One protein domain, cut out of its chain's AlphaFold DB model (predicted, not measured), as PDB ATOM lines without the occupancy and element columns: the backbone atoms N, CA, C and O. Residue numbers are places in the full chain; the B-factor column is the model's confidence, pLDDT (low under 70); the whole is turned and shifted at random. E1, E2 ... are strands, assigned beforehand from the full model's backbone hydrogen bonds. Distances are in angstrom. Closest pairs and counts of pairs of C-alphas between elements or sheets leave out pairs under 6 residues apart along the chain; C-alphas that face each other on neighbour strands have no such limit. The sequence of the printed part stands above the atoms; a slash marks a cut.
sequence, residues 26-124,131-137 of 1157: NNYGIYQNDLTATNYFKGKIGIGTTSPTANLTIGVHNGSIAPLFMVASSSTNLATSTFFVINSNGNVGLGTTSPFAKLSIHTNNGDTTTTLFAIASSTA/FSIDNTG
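What this domain is: This is residues 26 to 124 and 131 to 137 of the 1157 residues of the protein "Peptidase S74 domain-containing protein" of Parcubacteria group bacterium RIFCSPHIGHO2_01_FULL_56_18 (UniProt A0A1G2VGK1). With little regular structure, three small sheets follow one another in a row: E1 and E2 at one end, E3 to E6 in the middle, E7 and E8 at the other end. Residues 33 to 38 stick out. The 106 printed residues have eight named strands, E1 to E8, and no named helix: all strand, with 36 residues in strands. The mixed largest sheet runs E3 E4 E5 E6. The whole is loose, radius of gyration of the C-alphas 18.3 A, spanning 52 by 43 by 32 A.

How they stand to each other: E1, residues 45 to 47, is parallel to E2, residues 56 to 58; N 47 and O 57 are 2.9 A apart. E3, residues 69 to 73, E4, residues 81 to 86, and E5, residues 92 to 94, form a meander, each strand antiparallel to the one before; N 71 and O 84 are 2.8 A apart, N 85 and O 93 2.8 A. E6, residues 103 to 105, is parallel to E5; N 94 and O 104 are 2.9 A apart. E7, residues 115 to 123, bends by 61 degrees at residue 119 and is antiparallel to E8, residues 131 to 134; N 119 and O 131 are 2.8 A apart.

Where its parts are: E1 begins at C-alpha 45 (153.599, 215.502, 217.448); E8 ends at C-alpha 134 (155.333, 179.731, 230.321). E4 measures 14.5 A, E7 19.8 A.

The domain as a whole: Residues 125 to 130 are not printed; C-alphas 124 and 131 are 19.2 A apart. Of the links printed whole, none is long. In this model 46 printed residues are under pLDDT 70, among them 26 to 43.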
ATOM      1  N   ASN A  26     142.818 226.683 221.663       43.22
ATOM      2  CA  ASN A  26     143.082 225.527 220.811       43.22
ATOM      3  C   ASN A  26     144.306 224.698 221.255       43.22
ATOM      4  O   ASN A  26     145.429 224.987 220.846       43.22
ATOM      5  N   ASN A  27     144.074 223.632 222.032       49.78
ATOM      6  CA  ASN A  27     145.123 222.709 222.502       49.78
ATOM      7  C   ASN A  27     145.195 221.351 221.772       49.78
ATOM      8  O   ASN A  27     146.192 220.652 221.926       49.78
ATOM      9  N   TYR A  28     144.185 220.973 220.981       53.09
ATOM     10  CA  TYR A  28     144.202 219.758 220.154       53.09
ATOM     11  C   TYR A  28     143.507 220.030 218.818       53.09
ATOM     12  O   TYR A  28     142.365 220.486 218.804       53.09
ATOM     13  N   GLY A  29     144.184 219.756 217.702       51.72
ATOM     14  CA  GLY A  29     143.637 219.988 216.366       51.72
ATOM     15  C   GLY A  29     144.436 219.278 215.278       51.72
ATOM     16  O   GLY A  29     145.545 219.689 214.951       51.72
ATOM     17  N   ILE A  30     143.844 218.236 214.694       53.00
ATOM     18  CA  ILE A  30     144.234 217.730 213.375       53.00
ATOM     19  C   ILE A  30     143.462 218.592 212.373       53.00
ATOM     20  O   ILE A  30     142.264 218.394 212.185       53.00
ATOM     21  N   TYR A  31     144.113 219.624 211.834       49.94
ATOM     22  CA  TYR A  31     143.453 220.643 211.018       49.94
ATOM     23  C   TYR A  31     143.605 220.340 209.525       49.94
ATOM     24  O   TYR A  31     144.540 220.803 208.870       49.94
ATOM     25  N   GLN A  32     142.662 219.561 209.000       50.78
ATOM     26  CA  GLN A  32     142.519 219.342 207.565       50.78
ATOM     27  C   GLN A  32     141.736 220.514 206.963       50.78
ATOM     28  O   GLN A  32     140.602 220.755 207.377       50.78
ATOM     29  N   ASN A  33     142.339 221.259 206.031       48.16
ATOM     30  CA  ASN A  33     141.729 222.497 205.526       48.16
ATOM     31  C   ASN A  33     140.538 222.218 204.584       48.16
ATOM     32  O   ASN A  33     139.552 222.945 204.633       48.16
ATOM     33  N   ASP A  34     140.578 221.111 203.826       51.75
ATOM     34  CA  ASP A  34     139.374 220.371 203.422       51.75
ATOM     35  C   ASP A  34     139.628 218.852 203.258       51.75
ATOM     36  O   ASP A  34     140.671 218.331 203.659       51.75
ATOM     37  N   LEU A  35     138.627 218.132 202.742       54.53
ATOM     38  CA  LEU A  35     138.474 216.673 202.713       54.53
ATOM     39  C   LEU A  35     139.605 215.881 202.034       54.53
ATOM     40  O   LEU A  35     139.733 214.689 202.318       54.53
ATOM     41  N   THR A  36     140.430 216.496 201.183       56.62
ATOM     42  CA  THR A  36     141.464 215.783 200.396       56.62
ATOM     43  C   THR A  36     142.913 216.082 200.779       56.62
ATOM     44  O   THR A  36     143.797 215.275 200.483       56.62
ATOM     45  N   ALA A  37     143.184 217.181 201.483       51.28
ATOM     46  CA  ALA A  37     144.527 217.512 201.951       51.28
ATOM     47  C   ALA A  37     144.997 216.543 203.060       51.28
ATOM     48  O   ALA A  37     144.655 216.712 204.227       51.28
ATOM     49  N   THR A  38     145.794 215.515 202.736       50.00
ATOM     50  CA  THR A  38     146.282 214.571 203.764       50.00
ATOM     51  C   THR A  38     147.101 215.280 204.859       50.00
ATOM     52  O   THR A  38     147.980 216.093 204.572       50.00
ATOM     53  N   ASN A  39     146.817 214.975 206.133       55.59
ATOM     54  CA  ASN A  39     147.424 215.637 207.300       55.59
ATOM     55  C   ASN A  39     148.906 215.253 207.496       55.59
ATOM     56  O   ASN A  39     149.251 214.466 208.381       55.59
ATOM     57  N   TYR A  40     149.801 215.812 206.681       50.75
ATOM     58  CA  TYR A  40     151.236 215.565 206.786       50.75
ATOM     59  C   TYR A  40     151.890 216.438 207.867       50.75
ATOM     60  O   TYR A  40     152.377 217.543 207.614       50.75
ATOM     61  N   PHE A  41     151.930 215.922 209.098       60.94
ATOM     62  CA  PHE A  41     152.661 216.535 210.208       60.94
ATOM     63  C   PHE A  41     154.175 216.522 209.937       60.94
ATOM     64  O   PHE A  41     154.885 215.581 210.284       60.94
ATOM     65  N   LYS A  42     154.686 217.608 209.344       56.19
ATOM     66  CA  LYS A  42     156.102 217.796 208.966       56.19
ATOM     67  C   LYS A  42     157.074 217.951 210.157       56.19
ATOM     68  O   LYS A  42     158.198 218.412 209.983       56.19
ATOM     69  N   GLY A  43     156.637 217.615 211.371       69.31
ATOM     70  CA  GLY A  43     157.341 217.837 212.631       69.31
ATOM     71  C   GLY A  43     156.791 216.968 213.765       69.31
ATOM     72  O   GLY A  43     155.853 216.195 213.583       69.31
ATOM     73  N   LYS A  44     157.405 217.078 214.946       71.56
ATOM     74  CA  LYS A  44     157.140 216.200 216.095       71.56
ATOM     75  C   LYS A  44     155.764 216.469 216.719       71.56
ATOM     76  O   LYS A  44     155.480 217.598 217.109       71.56
ATOM     77  N   ILE A  45     154.941 215.431 216.855       75.31
ATOM     78  CA  ILE A  45     153.599 215.502 217.448       75.31
ATOM     79  C   ILE A  45     153.698 215.351 218.971       75.31
ATOM     80  O   ILE A  45     154.294 214.394 219.468       75.31
ATOM     81  N   GLY A  46     153.088 216.276 219.716       70.81
ATOM     82  CA  GLY A  46     152.932 216.202 221.171       70.81
ATOM     83  C   GLY A  46     151.485 215.913 221.570       70.81
ATOM     84  O   GLY A  46     150.575 216.607 221.127       70.81
ATOM     85  N   ILE A  47     151.268 214.912 222.424       73.44
ATOM     86  CA  ILE A  47     149.970 214.627 223.057       73.44
ATOM     87  C   ILE A  47     150.156 214.757 224.572       73.44
ATOM     88  O   ILE A  47     151.036 214.119 225.147       73.44
ATOM     89  N   GLY A  48     149.388 215.638 225.220       69.19
ATOM     90  CA  GLY A  48     149.540 215.955 226.649       69.19
ATOM     91  C   GLY A  48     150.819 216.727 227.029       69.19
ATOM     92  O   GLY A  48     150.969 217.125 228.183       69.19
ATOM     93  N   THR A  49     151.711 217.002 226.069       65.69
ATOM     94  CA  THR A  49     152.933 217.809 226.232       65.69
ATOM     95  C   THR A  49     153.104 218.799 225.079       65.69
ATOM     96  O   THR A  49     152.833 218.470 223.926       65.69
ATOM     97  N   THR A  50     153.590 220.003 225.389       70.06
ATOM     98  CA  THR A  50     153.904 221.069 224.420       70.06
ATOM     99  C   THR A  50     155.345 221.023 223.899       70.06
ATOM    100  O   THR A  50     155.684 221.788 222.999       70.06
ATOM    101  N   SER A  51     156.184 220.120 224.422       77.44
ATOM    102  CA  SER A  51     157.603 219.984 224.049       77.44
ATOM    103  C   SER A  51     157.931 218.548 223.608       77.44
ATOM    104  O   SER A  51     158.559 217.802 224.364       77.44
ATOM    105  N   PRO A  52     157.485 218.111 222.413       74.88
ATOM    106  CA  PRO A  52     157.705 216.751 221.932       74.88
ATOM    107  C   PRO A  52     159.168 216.503 221.525       74.88
ATOM    108  O   PRO A  52     159.703 217.120 220.603       74.88
ATOM    109  N   THR A  53     159.826 215.564 222.206       80.12
ATOM    110  CA  THR A  53     161.237 215.209 221.983       80.12
ATOM    111  C   THR A  53     161.432 214.161 220.882       80.12
ATOM    112  O   THR A  53     162.476 214.164 220.227       80.12
ATOM    113  N   ALA A  54     160.422 213.336 220.598       77.12
ATOM    114  CA  ALA A  54     160.373 212.352 219.510       77.12
ATOM    115  C   ALA A  54     159.200 212.627 218.545       77.12
ATOM    116  O   ALA A  54     158.285 213.378 218.880       77.12
ATOM    117  N   ASN A  55     159.223 212.021 217.347       75.25
ATOM    118  CA  ASN A  55     158.254 212.288 216.264       75.25
ATOM    119  C   ASN A  55     156.786 212.087 216.674       75.25
ATOM    120  O   ASN A  55     155.923 212.819 216.199       75.25
ATOM    121  N   LEU A  56     156.531 211.179 217.615       80.50
ATOM    122  CA  LEU A  56     155.368 211.224 218.493       80.50
ATOM    123  C   LEU A  56     155.877 211.198 219.937       80.50
ATOM    124  O   LEU A  56     156.682 210.341 220.295       80.50
ATOM    125  N   THR A  57     155.414 212.133 220.761       75.31
ATOM    126  CA  THR A  57     155.695 212.183 222.200       75.31
ATOM    127  C   THR A  57     154.379 212.285 222.952       75.31
ATOM    128  O   THR A  57     153.621 213.231 222.738       75.31
ATOM    129  N   ILE A  58     154.115 211.339 223.852       80.25
ATOM    130  CA  ILE A  58     152.942 211.375 224.726       80.25
ATOM    131  C   ILE A  58     153.420 211.611 226.159       80.25
ATOM    132  O   ILE A  58     154.315 210.911 226.633       80.25
ATOM    133  N   GLY A  59     152.866 212.621 226.828       70.81
ATOM    134  CA  GLY A  59     153.235 213.021 228.186       70.81
ATOM    135  C   GLY A  59     152.013 213.188 229.085       70.81
ATOM    136  O   GLY A  59     150.939 213.566 228.622       70.81
ATOM    137  N   VAL A  60     152.171 212.917 230.382       67.31
ATOM    138  CA  VAL A  60     151.112 213.152 231.371       67.31
ATOM    139  C   VAL A  60     151.017 214.637 231.700       67.31
ATOM    140  O   VAL A  60     152.012 215.273 232.052       67.31
ATOM    141  N   HIS A  61     149.796 215.173 231.678       63.44
ATOM    142  CA  HIS A  61     149.519 216.426 232.367       63.44
ATOM    143  C   HIS A  61     149.615 216.203 233.886       63.44
ATOM    144  O   HIS A  61     149.239 215.142 234.396       63.44
ATOM    145  N   ASN A  62     150.174 217.181 234.597       58.12
ATOM    146  CA  ASN A  62     150.723 216.968 235.934       58.12
ATOM    147  C   ASN A  62     149.642 216.531 236.947       58.12
ATOM    148  O   ASN A  62     148.632 217.212 237.110       58.12
ATOM    149  N   GLY A  63     149.856 215.391 237.615       62.00
ATOM    150  CA  GLY A  63     148.923 214.806 238.590       62.00
ATOM    151  C   GLY A  63     147.955 213.733 238.063       62.00
ATOM    152  O   GLY A  63     147.207 213.174 238.863       62.00
ATOM    153  N   SER A  64     147.954 213.401 236.765       65.94
ATOM    154  CA  SER A  64     147.111 212.312 236.237       65.94
ATOM    155  C   SER A  64     147.711 210.918 236.472       65.94
ATOM    156  O   SER A  64     148.882 210.681 236.175       65.94
ATOM    157  N   ILE A  65     146.878 209.978 236.934       63.66
ATOM    158  CA  ILE A  65     147.198 208.540 237.062       63.66
ATOM    159  C   ILE A  65     146.725 207.701 235.859       63.66
ATOM    160  O   ILE A  65     146.820 206.474 235.881       63.66
ATOM    161  N   ALA A  66     146.178 208.340 234.820       70.94
ATOM    162  CA  ALA A  66     145.740 207.653 233.607       70.94
ATOM    163  C   ALA A  66     146.940 207.126 232.787       70.94
ATOM    164  O   ALA A  66     148.038 207.686 232.872       70.94
ATOM    165  N   PRO A  67     146.763 206.076 231.962       70.88
ATOM    166  CA  PRO A  67     147.806 205.623 231.049       70.88
ATOM    167  C   PRO A  67     148.265 206.701 230.061       70.88
ATOM    168  O   PRO A  67     147.456 207.461 229.537       70.88
ATOM    169  N   LEU A  68     149.568 206.715 229.763       79.56
ATOM    170  CA  LEU A  68     150.162 207.506 228.681       79.56
ATOM    171  C   LEU A  68     149.713 206.990 227.312       79.56
ATOM    172  O   LEU A  68     149.418 207.769 226.416       79.56
ATOM    173  N   PHE A  69     149.674 205.672 227.144       83.62
ATOM    174  CA  PHE A  69     149.263 205.025 225.902       83.62
ATOM    175  C   PHE A  69     148.591 203.696 226.225       83.62
ATOM    176  O   PHE A  69     148.997 203.016 227.166       83.62
ATOM    177  N   MET A  70     147.559 203.317 225.474       78.88
ATOM    178  CA  MET A  70     146.798 202.098 225.738       78.88
ATOM    179  C   MET A  70     146.179 201.557 224.449       78.88
ATOM    180  O   MET A  70     145.439 202.259 223.767       78.88
ATOM    181  N   VAL A  71     146.465 200.292 224.144       81.50
ATOM    182  CA  VAL A  71     145.812 199.503 223.098       81.50
ATOM    183  C   VAL A  71     144.970 198.441 223.791       81.50
ATOM    184  O   VAL A  71     145.478 197.548 224.474       81.50
ATOM    185  N   ALA A  72     143.663 198.557 223.624       75.38
ATOM    186  CA  ALA A  72     142.669 197.730 224.282       75.38
ATOM    187  C   ALA A  72     141.513 197.451 223.322       75.38
ATOM    188  O   ALA A  72     141.311 198.187 222.357       75.38
ATOM    189  N   SER A  73     140.737 196.407 223.606       69.88
ATOM    190  CA  SER A  73     139.482 196.147 222.906       69.88
ATOM    191  C   SER A  73     138.321 196.002 223.879       69.88
ATOM    192  O   SER A  73     138.483 195.596 225.038       69.88
ATOM    193  N   SER A  74     137.133 196.331 223.388       62.50
ATOM    194  CA  SER A  74     135.879 196.102 224.083       62.50
ATOM    195  C   SER A  74     134.736 195.854 223.111       62.50
ATOM    196  O   SER A  74     134.715 196.358 221.992       62.50
ATOM    197  N   SER A  75     133.756 195.087 223.579       60.12
ATOM    198  CA  SER A  75     132.449 194.917 222.938       60.12
ATOM    199  C   SER A  75     131.406 195.932 223.437       60.12
ATOM    200  O   SER A  75     130.256 195.894 223.008       60.12
ATOM    201  N   THR A  76     131.789 196.831 224.353       53.50
ATOM    202  CA  THR A  76     130.961 197.917 224.913       53.50
ATOM    203  C   THR A  76     131.818 199.162 225.214       53.50
ATOM    204  O   THR A  76     133.030 199.148 225.006       53.50
ATOM    205  N   ASN A  77     131.218 200.254 225.699       55.56
ATOM    206  CA  ASN A  77     131.841 201.591 225.753       55.56
ATOM    207  C   ASN A  77     132.941 201.805 226.826       55.56
ATOM    208  O   ASN A  77     133.312 202.948 227.082       55.56
ATOM    209  N   LEU A  78     133.480 200.752 227.451       57.00
ATOM    210  CA  LEU A  78     134.731 200.808 228.221       57.00
ATOM    211  C   LEU A  78     135.612 199.599 227.883       57.00
ATOM    212  O   LEU A  78     135.099 198.500 227.688       57.00
ATOM    213  N   ALA A  79     136.932 199.804 227.860       57.81
ATOM    214  CA  ALA A  79     137.937 198.779 227.580       57.81
ATOM    215  C   ALA A  79     137.808 197.557 228.518       57.81
ATOM    216  O   ALA A  79     138.111 197.651 229.707       57.81
ATOM    217  N   THR A  80     137.395 196.401 227.985       62.72
ATOM    218  CA  THR A  80     137.218 195.154 228.756       62.72
ATOM    219  C   THR A  80     138.437 194.237 228.702       62.72
ATOM    220  O   THR A  80     138.568 193.359 229.548       62.72
ATOM    221  N   SER A  81     139.334 194.420 227.728       64.81
ATOM    222  CA  SER A  81     140.602 193.688 227.620       64.81
ATOM    223  C   SER A  81     141.721 194.630 227.176       64.81
ATOM    224  O   SER A  81     141.556 195.395 226.227       64.81
ATOM    225  N   THR A  82     142.852 194.607 227.881       70.88
ATOM    226  CA  THR A  82     144.006 195.480 227.602       70.88
ATOM    227  C   THR A  82     145.129 194.643 227.023       70.88
ATOM    228  O   THR A  82     145.613 193.733 227.690       70.88
ATOM    229  N   PHE A  83     145.536 194.937 225.790       79.25
ATOM    230  CA  PHE A  83     146.586 194.186 225.103       79.25
ATOM    231  C   PHE A  83     147.956 194.822 225.318       79.25
ATOM    232  O   PHE A  83     148.919 194.109 225.589       79.25
ATOM    233  N   PHE A  84     148.031 196.154 225.279       85.25
ATOM    234  CA  PHE A  84     149.237 196.922 225.577       85.25
ATOM    235  C   PHE A  84     148.881 198.189 226.353       85.25
ATOM    236  O   PHE A  84     147.886 198.846 226.053       85.25
ATOM    237  N   VAL A  85     149.695 198.566 227.331       84.19
ATOM    238  CA  VAL A  85     149.542 199.818 228.078       84.19
ATOM    239  C   VAL A  85     150.907 200.365 228.478       84.19
ATOM    240  O   VAL A  85     151.822 199.612 228.788       84.19
ATOM    241  N   ILE A  86     151.044 201.683 228.513       87.25
ATOM    242  CA  ILE A  86     152.143 202.381 229.176       87.25
ATOM    243  C   ILE A  86     151.491 203.272 230.226       87.25
ATOM    244  O   ILE A  86     150.748 204.190 229.875       87.25
ATOM    245  N   ASN A  87     151.700 202.988 231.512       82.44
ATOM    246  CA  ASN A  87     151.082 203.777 232.581       82.44
ATOM    247  C   ASN A  87     151.806 205.123 232.803       82.44
ATOM    248  O   ASN A  87     152.892 205.347 232.268       82.44
ATOM    249  N   SER A  88     151.225 206.015 233.611       79.94
ATOM    250  CA  SER A  88     151.798 207.333 233.949       79.94
ATOM    251  C   SER A  88     153.225 207.282 234.519       79.94
ATOM    252  O   SER A  88     153.977 208.243 234.378       79.94
ATOM    253  N   ASN A  89     153.623 206.158 235.124       82.00
ATOM    254  CA  ASN A  89     154.956 205.942 235.695       82.00
ATOM    255  C   ASN A  89     155.964 205.392 234.664       82.00
ATOM    256  O   ASN A  89     157.090 205.031 235.025       82.00
ATOM    257  N   GLY A  90     155.568 205.266 233.392       80.44
ATOM    258  CA  GLY A  90     156.379 204.671 232.331       80.44
ATOM    259  C   GLY A  90     156.662 203.185 232.558       80.44
ATOM    260  O   GLY A  90     157.773 202.733 232.280       80.44
ATOM    261  N   ASN A  91     155.725 202.444 233.157       87.88
ATOM    262  CA  ASN A  91     155.746 200.979 233.177       87.88
ATOM    263  C   ASN A  91     154.907 200.450 232.012       87.88
ATOM    264  O   ASN A  91     153.785 200.915 231.795       87.88
ATOM    265  N   VAL A  92     155.444 199.465 231.299       89.38
ATOM    266  CA  VAL A  92     154.821 198.849 230.129       89.38
ATOM    267  C   VAL A  92     154.095 197.569 230.544       89.38
ATOM    268  O   VAL A  92     154.692 196.675 231.134       89.38
ATOM    269  N   GLY A  93     152.806 197.472 230.239       87.06
ATOM    270  CA  GLY A  93     151.996 196.273 230.415       87.06
ATOM    271  C   GLY A  93     151.662 195.628 229.078       87.06
ATOM    272  O   GLY A  93     151.227 196.309 228.154       87.06
ATOM    273  N   LEU A  94     151.820 194.311 228.996       85.25
ATOM    274  CA  LEU A  94     151.265 193.455 227.949       85.25
ATOM    275  C   LEU A  94     150.224 192.540 228.604       85.25
ATOM    276  O   LEU A  94     150.511 191.907 229.620       85.25
ATOM    277  N   GLY A  95     149.001 192.524 228.075       79.62
ATOM    278  CA  GLY A  95     147.887 191.733 228.620       79.62
ATOM    279  C   GLY A  95     147.342 192.178 229.992       79.62
ATOM    280  O   GLY A  95     146.489 191.496 230.552       79.62
ATOM    281  N   THR A  96     147.804 193.306 230.549       78.25
ATOM    282  CA  THR A  96     147.406 193.826 231.875       78.25
ATOM    283  C   THR A  96     147.081 195.318 231.837       78.25
ATOM    284  O   THR A  96     147.687 196.068 231.075       78.25
ATOM    285  N   THR A  97     146.159 195.769 232.692       76.88
ATOM    286  CA  THR A  97     145.894 197.196 232.970       76.88
ATOM    287  C   THR A  97     146.873 197.809 233.974       76.88
ATOM    288  O   THR A  97     147.038 199.028 234.000       76.88
ATOM    289  N   SER A  98     147.520 196.982 234.801       82.31
ATOM    290  CA  SER A  98     148.220 197.410 236.021       82.31
ATOM    291  C   SER A  98     149.666 196.888 236.065       82.31
ATOM    292  O   SER A  98     149.981 196.028 236.890       82.31
ATOM    293  N   PRO A  99     150.568 197.369 235.184       84.88
ATOM    294  CA  PRO A  99     151.953 196.903 235.139       84.88
ATOM    295  C   PRO A  99     152.752 197.356 236.370       84.88
ATOM    296  O   PRO A  99     153.109 198.530 236.527       84.88
ATOM    297  N   PHE A 100     153.041 196.400 237.253       84.50
ATOM    298  CA  PHE A 100     153.769 196.617 238.506       84.50
ATOM    299  C   PHE A 100     155.289 196.749 238.308       84.50
ATOM    300  O   PHE A 100     155.960 197.373 239.129       84.50
ATOM    301  N   ALA A 101     155.830 196.214 237.211       83.06
ATOM    302  CA  ALA A 101     157.238 196.301 236.832       83.06
ATOM    303  C   ALA A 101     157.421 197.146 235.558       83.06
ATOM    304  O   ALA A 101     156.456 197.471 234.869       83.06
ATOM    305  N   LYS A 102     158.671 197.505 235.226       86.19
ATOM    306  CA  LYS A 102     158.985 198.314 234.031       86.19
ATOM    307  C   LYS A 102     158.509 197.669 232.725       86.19
ATOM    308  O   LYS A 102     158.069 198.392 231.836       86.19
ATOM    309  N   LEU A 103     158.522 196.338 232.669       86.25
ATOM    310  CA  LEU A 103     157.743 195.525 231.743       86.25
ATOM    311  C   LEU A 103     157.012 194.445 232.558       86.25
ATOM    312  O   LEU A 103     157.655 193.705 233.300       86.25
ATOM    313  N   SER A 104     155.690 194.354 232.425       85.00
ATOM    314  CA  SER A 104     154.849 193.309 233.020       85.00
ATOM    315  C   SER A 104     154.049 192.623 231.915       85.00
ATOM    316  O   SER A 104     153.287 193.285 231.216       85.00
ATOM    317  N   ILE A 105     154.193 191.306 231.770       86.06
ATOM    318  CA  ILE A 105     153.462 190.501 230.780       86.06
ATOM    319  C   ILE A 105     152.530 189.552 231.532       86.06
ATOM    320  O   ILE A 105     152.979 188.837 232.426       86.06
ATOM    321  N   HIS A 106     151.239 189.578 231.208       79.06
ATOM    322  CA  HIS A 106     150.198 188.776 231.854       79.06
ATOM    323  C   HIS A 106     149.315 188.103 230.798       79.06
ATOM    324  O   HIS A 106     148.976 188.716 229.788       79.06
ATOM    325  N   THR A 107     148.861 186.882 231.071       74.19
ATOM    326  CA  THR A 107     147.680 186.302 230.421       74.19
ATOM    327  C   THR A 107     146.420 186.907 231.037       74.19
ATOM    328  O   THR A 107     146.372 187.199 232.235       74.19
ATOM    329  N   ASN A 108     145.369 187.076 230.233       70.12
ATOM    330  CA  ASN A 108     144.045 187.373 230.778       70.12
ATOM    331  C   ASN A 108     143.448 186.102 231.411       70.12
ATOM    332  O   ASN A 108     143.779 184.983 231.025       70.12
ATOM    333  N   ASN A 109     142.563 186.257 232.399       65.44
ATOM    334  CA  ASN A 109     141.969 185.107 233.084       65.44
ATOM    335  C   ASN A 109     141.126 184.259 232.108       65.44
ATOM    336  O   ASN A 109     140.129 184.748 231.576       65.44
ATOM    337  N   GLY A 110     141.522 183.000 231.896       67.44
ATOM    338  CA  GLY A 110     140.918 182.086 230.916       67.44
ATOM    339  C   GLY A 110     141.659 181.974 229.576       67.44
ATOM    340  O   GLY A 110     141.225 181.205 228.721       67.44
ATOM    341  N   ASP A 111     142.764 182.698 229.384       67.50
ATOM    342  CA  ASP A 111     143.648 182.541 228.224       67.50
ATOM    343  C   ASP A 111     144.403 181.197 228.284       67.50
ATOM    344  O   ASP A 111     144.902 180.794 229.337       67.50
ATOM    345  N   THR A 112     144.471 180.486 227.157       68.81
ATOM    346  CA  THR A 112     145.097 179.158 227.037       68.81
ATOM    347  C   THR A 112     146.472 179.190 226.365       68.81
ATOM    348  O   THR A 112     147.098 178.140 226.208       68.81
ATOM    349  N   THR A 113     146.973 180.370 225.982       65.62
ATOM    350  CA  THR A 113     148.321 180.529 225.419       65.62
ATOM    351  C   THR A 113     149.384 180.134 226.444       65.62
ATOM    352  O   THR A 113     149.539 180.763 227.487       65.62
ATOM    353  N   THR A 114     150.122 179.054 226.168       69.06
ATOM    354  CA  THR A 114     151.045 178.450 227.147       69.06
ATOM    355  C   THR A 114     152.305 179.268 227.400       69.06
ATOM    356  O   THR A 114     152.961 179.034 228.402       69.06
ATOM    357  N   THR A 115     152.674 180.205 226.522       75.94
ATOM    358  CA  THR A 115     153.946 180.942 226.594       75.94
ATOM    359  C   THR A 115     153.704 182.444 226.729       75.94
ATOM    360  O   THR A 115     153.159 183.056 225.817       75.94
ATOM    361  N   LEU A 116     154.136 183.034 227.850       78.44
ATOM    362  CA  LEU A 116     154.042 184.476 228.126       78.44
ATOM    363  C   LEU A 116     155.156 185.279 227.451       78.44
ATOM    364  O   LEU A 116     154.925 186.381 226.960       78.44
ATOM    365  N   PHE A 117     156.375 184.743 227.447       82.19
ATOM    366  CA  PHE A 117     157.538 185.383 226.838       82.19
ATOM    367  C   PHE A 117     158.376 184.340 226.109       82.19
ATOM    368  O   PHE A 117     158.609 183.257 226.640       82.19
ATOM    369  N   ALA A 118     158.839 184.666 224.904       77.69
ATOM    370  CA  ALA A 118     159.602 183.761 224.057       77.69
ATOM    371  C   ALA A 118     160.703 184.506 223.300       77.69
ATOM    372  O   ALA A 118     160.456 185.540 222.682       77.69
ATOM    373  N   ILE A 119     161.895 183.917 223.285       75.12
ATOM    374  CA  ILE A 119     162.966 184.218 222.340       75.12
ATOM    375  C   ILE A 119     163.109 182.971 221.468       75.12
ATOM    376  O   ILE A 119     163.533 181.912 221.938       75.12
ATOM    377  N   ALA A 120     162.707 183.082 220.206       72.62
ATOM    378  CA  ALA A 120     162.738 181.997 219.232       72.62
ATOM    379  C   ALA A 120     163.618 182.371 218.038       72.62
ATOM    380  O   ALA A 120     163.669 183.535 217.645       72.62
ATOM    381  N   SER A 121     164.267 181.370 217.446       68.69
ATOM    382  CA  SER A 121     164.889 181.506 216.130       68.69
ATOM    383  C   SER A 121     163.934 180.967 215.069       68.69
ATOM    384  O   SER A 121     163.323 179.909 215.255       68.69
ATOM    385  N   SER A 122     163.782 181.700 213.968       62.69
ATOM    386  CA  SER A 122     162.895 181.343 212.863       62.69
ATOM    387  C   SER A 122     163.657 181.281 211.541       62.69
ATOM    388  O   SER A 122     164.223 182.256 211.055       62.69
ATOM    389  N   THR A 123     163.614 180.107 210.919       59.69
ATOM    390  CA  THR A 123     163.885 179.925 209.486       59.69
ATOM    391  C   THR A 123     162.687 179.211 208.858       59.69
ATOM    392  O   THR A 123     161.838 178.679 209.572       59.69
ATOM    393  N   ALA A 124     162.572 179.222 207.527       54.75
ATOM    394  CA  ALA A 124     161.309 179.011 206.801       54.75
ATOM    395  C   ALA A 124     160.586 177.649 206.982       54.75
ATOM    396  O   ALA A 124     159.531 177.441 206.389       54.75
ATOM    397  N   PHE A 131     164.590 180.241 224.371       72.06
ATOM    398  CA  PHE A 131     164.230 180.567 225.747       72.06
ATOM    399  C   PHE A 131     162.746 180.936 225.824       72.06
ATOM    400  O   PHE A 131     162.264 181.711 224.995       72.06
ATOM    401  N   SER A 132     162.021 180.433 226.820       77.38
ATOM    402  CA  SER A 132     160.623 180.805 227.058       77.38
ATOM    403  C   SER A 132     160.237 180.787 228.529       77.38
ATOM    404  O   SER A 132     160.686 179.921 229.278       77.38
ATOM    405  N   ILE A 133     159.335 181.693 228.904       80.75
ATOM    406  CA  ILE A 133     158.619 181.693 230.181       80.75
ATOM    407  C   ILE A 133     157.161 181.335 229.890       80.75
ATOM    408  O   ILE A 133     156.500 182.007 229.091       80.75
ATOM    409  N   ASP A 134     156.679 180.265 230.511       77.62
ATOM    410  CA  ASP A 134     155.333 179.731 230.321       77.62
ATOM    411  C   ASP A 134     154.282 180.444 231.207       77.62
ATOM    412  O   ASP A 134     154.626 181.208 232.112       77.62
ATOM    413  N   ASN A 135     152.990 180.239 230.935       71.62
ATOM    414  CA  ASN A 135     151.895 180.917 231.642       71.62
ATOM    415  C   ASN A 135     151.657 180.424 233.087       71.62
ATOM    416  O   ASN A 135     150.871 181.030 233.815       71.62
ATOM    417  N   THR A 136     152.373 179.382 233.514       72.25
ATOM    418  CA  THR A 136     152.457 178.902 234.901       72.25
ATOM    419  C   THR A 136     153.751 179.340 235.604       72.25
ATOM    420  O   THR A 136     153.887 179.150 236.813       72.25
ATOM    421  N   GLY A 137     154.677 179.974 234.875       67.75
ATOM    422  CA  GLY A 137     155.968 180.462 235.362       67.75
ATOM    423  C   GLY A 137     157.155 179.529 235.094       67.75
ATOM    424  O   GLY A 137     158.249 179.800 235.590       67.75
TER     425      GLY A 137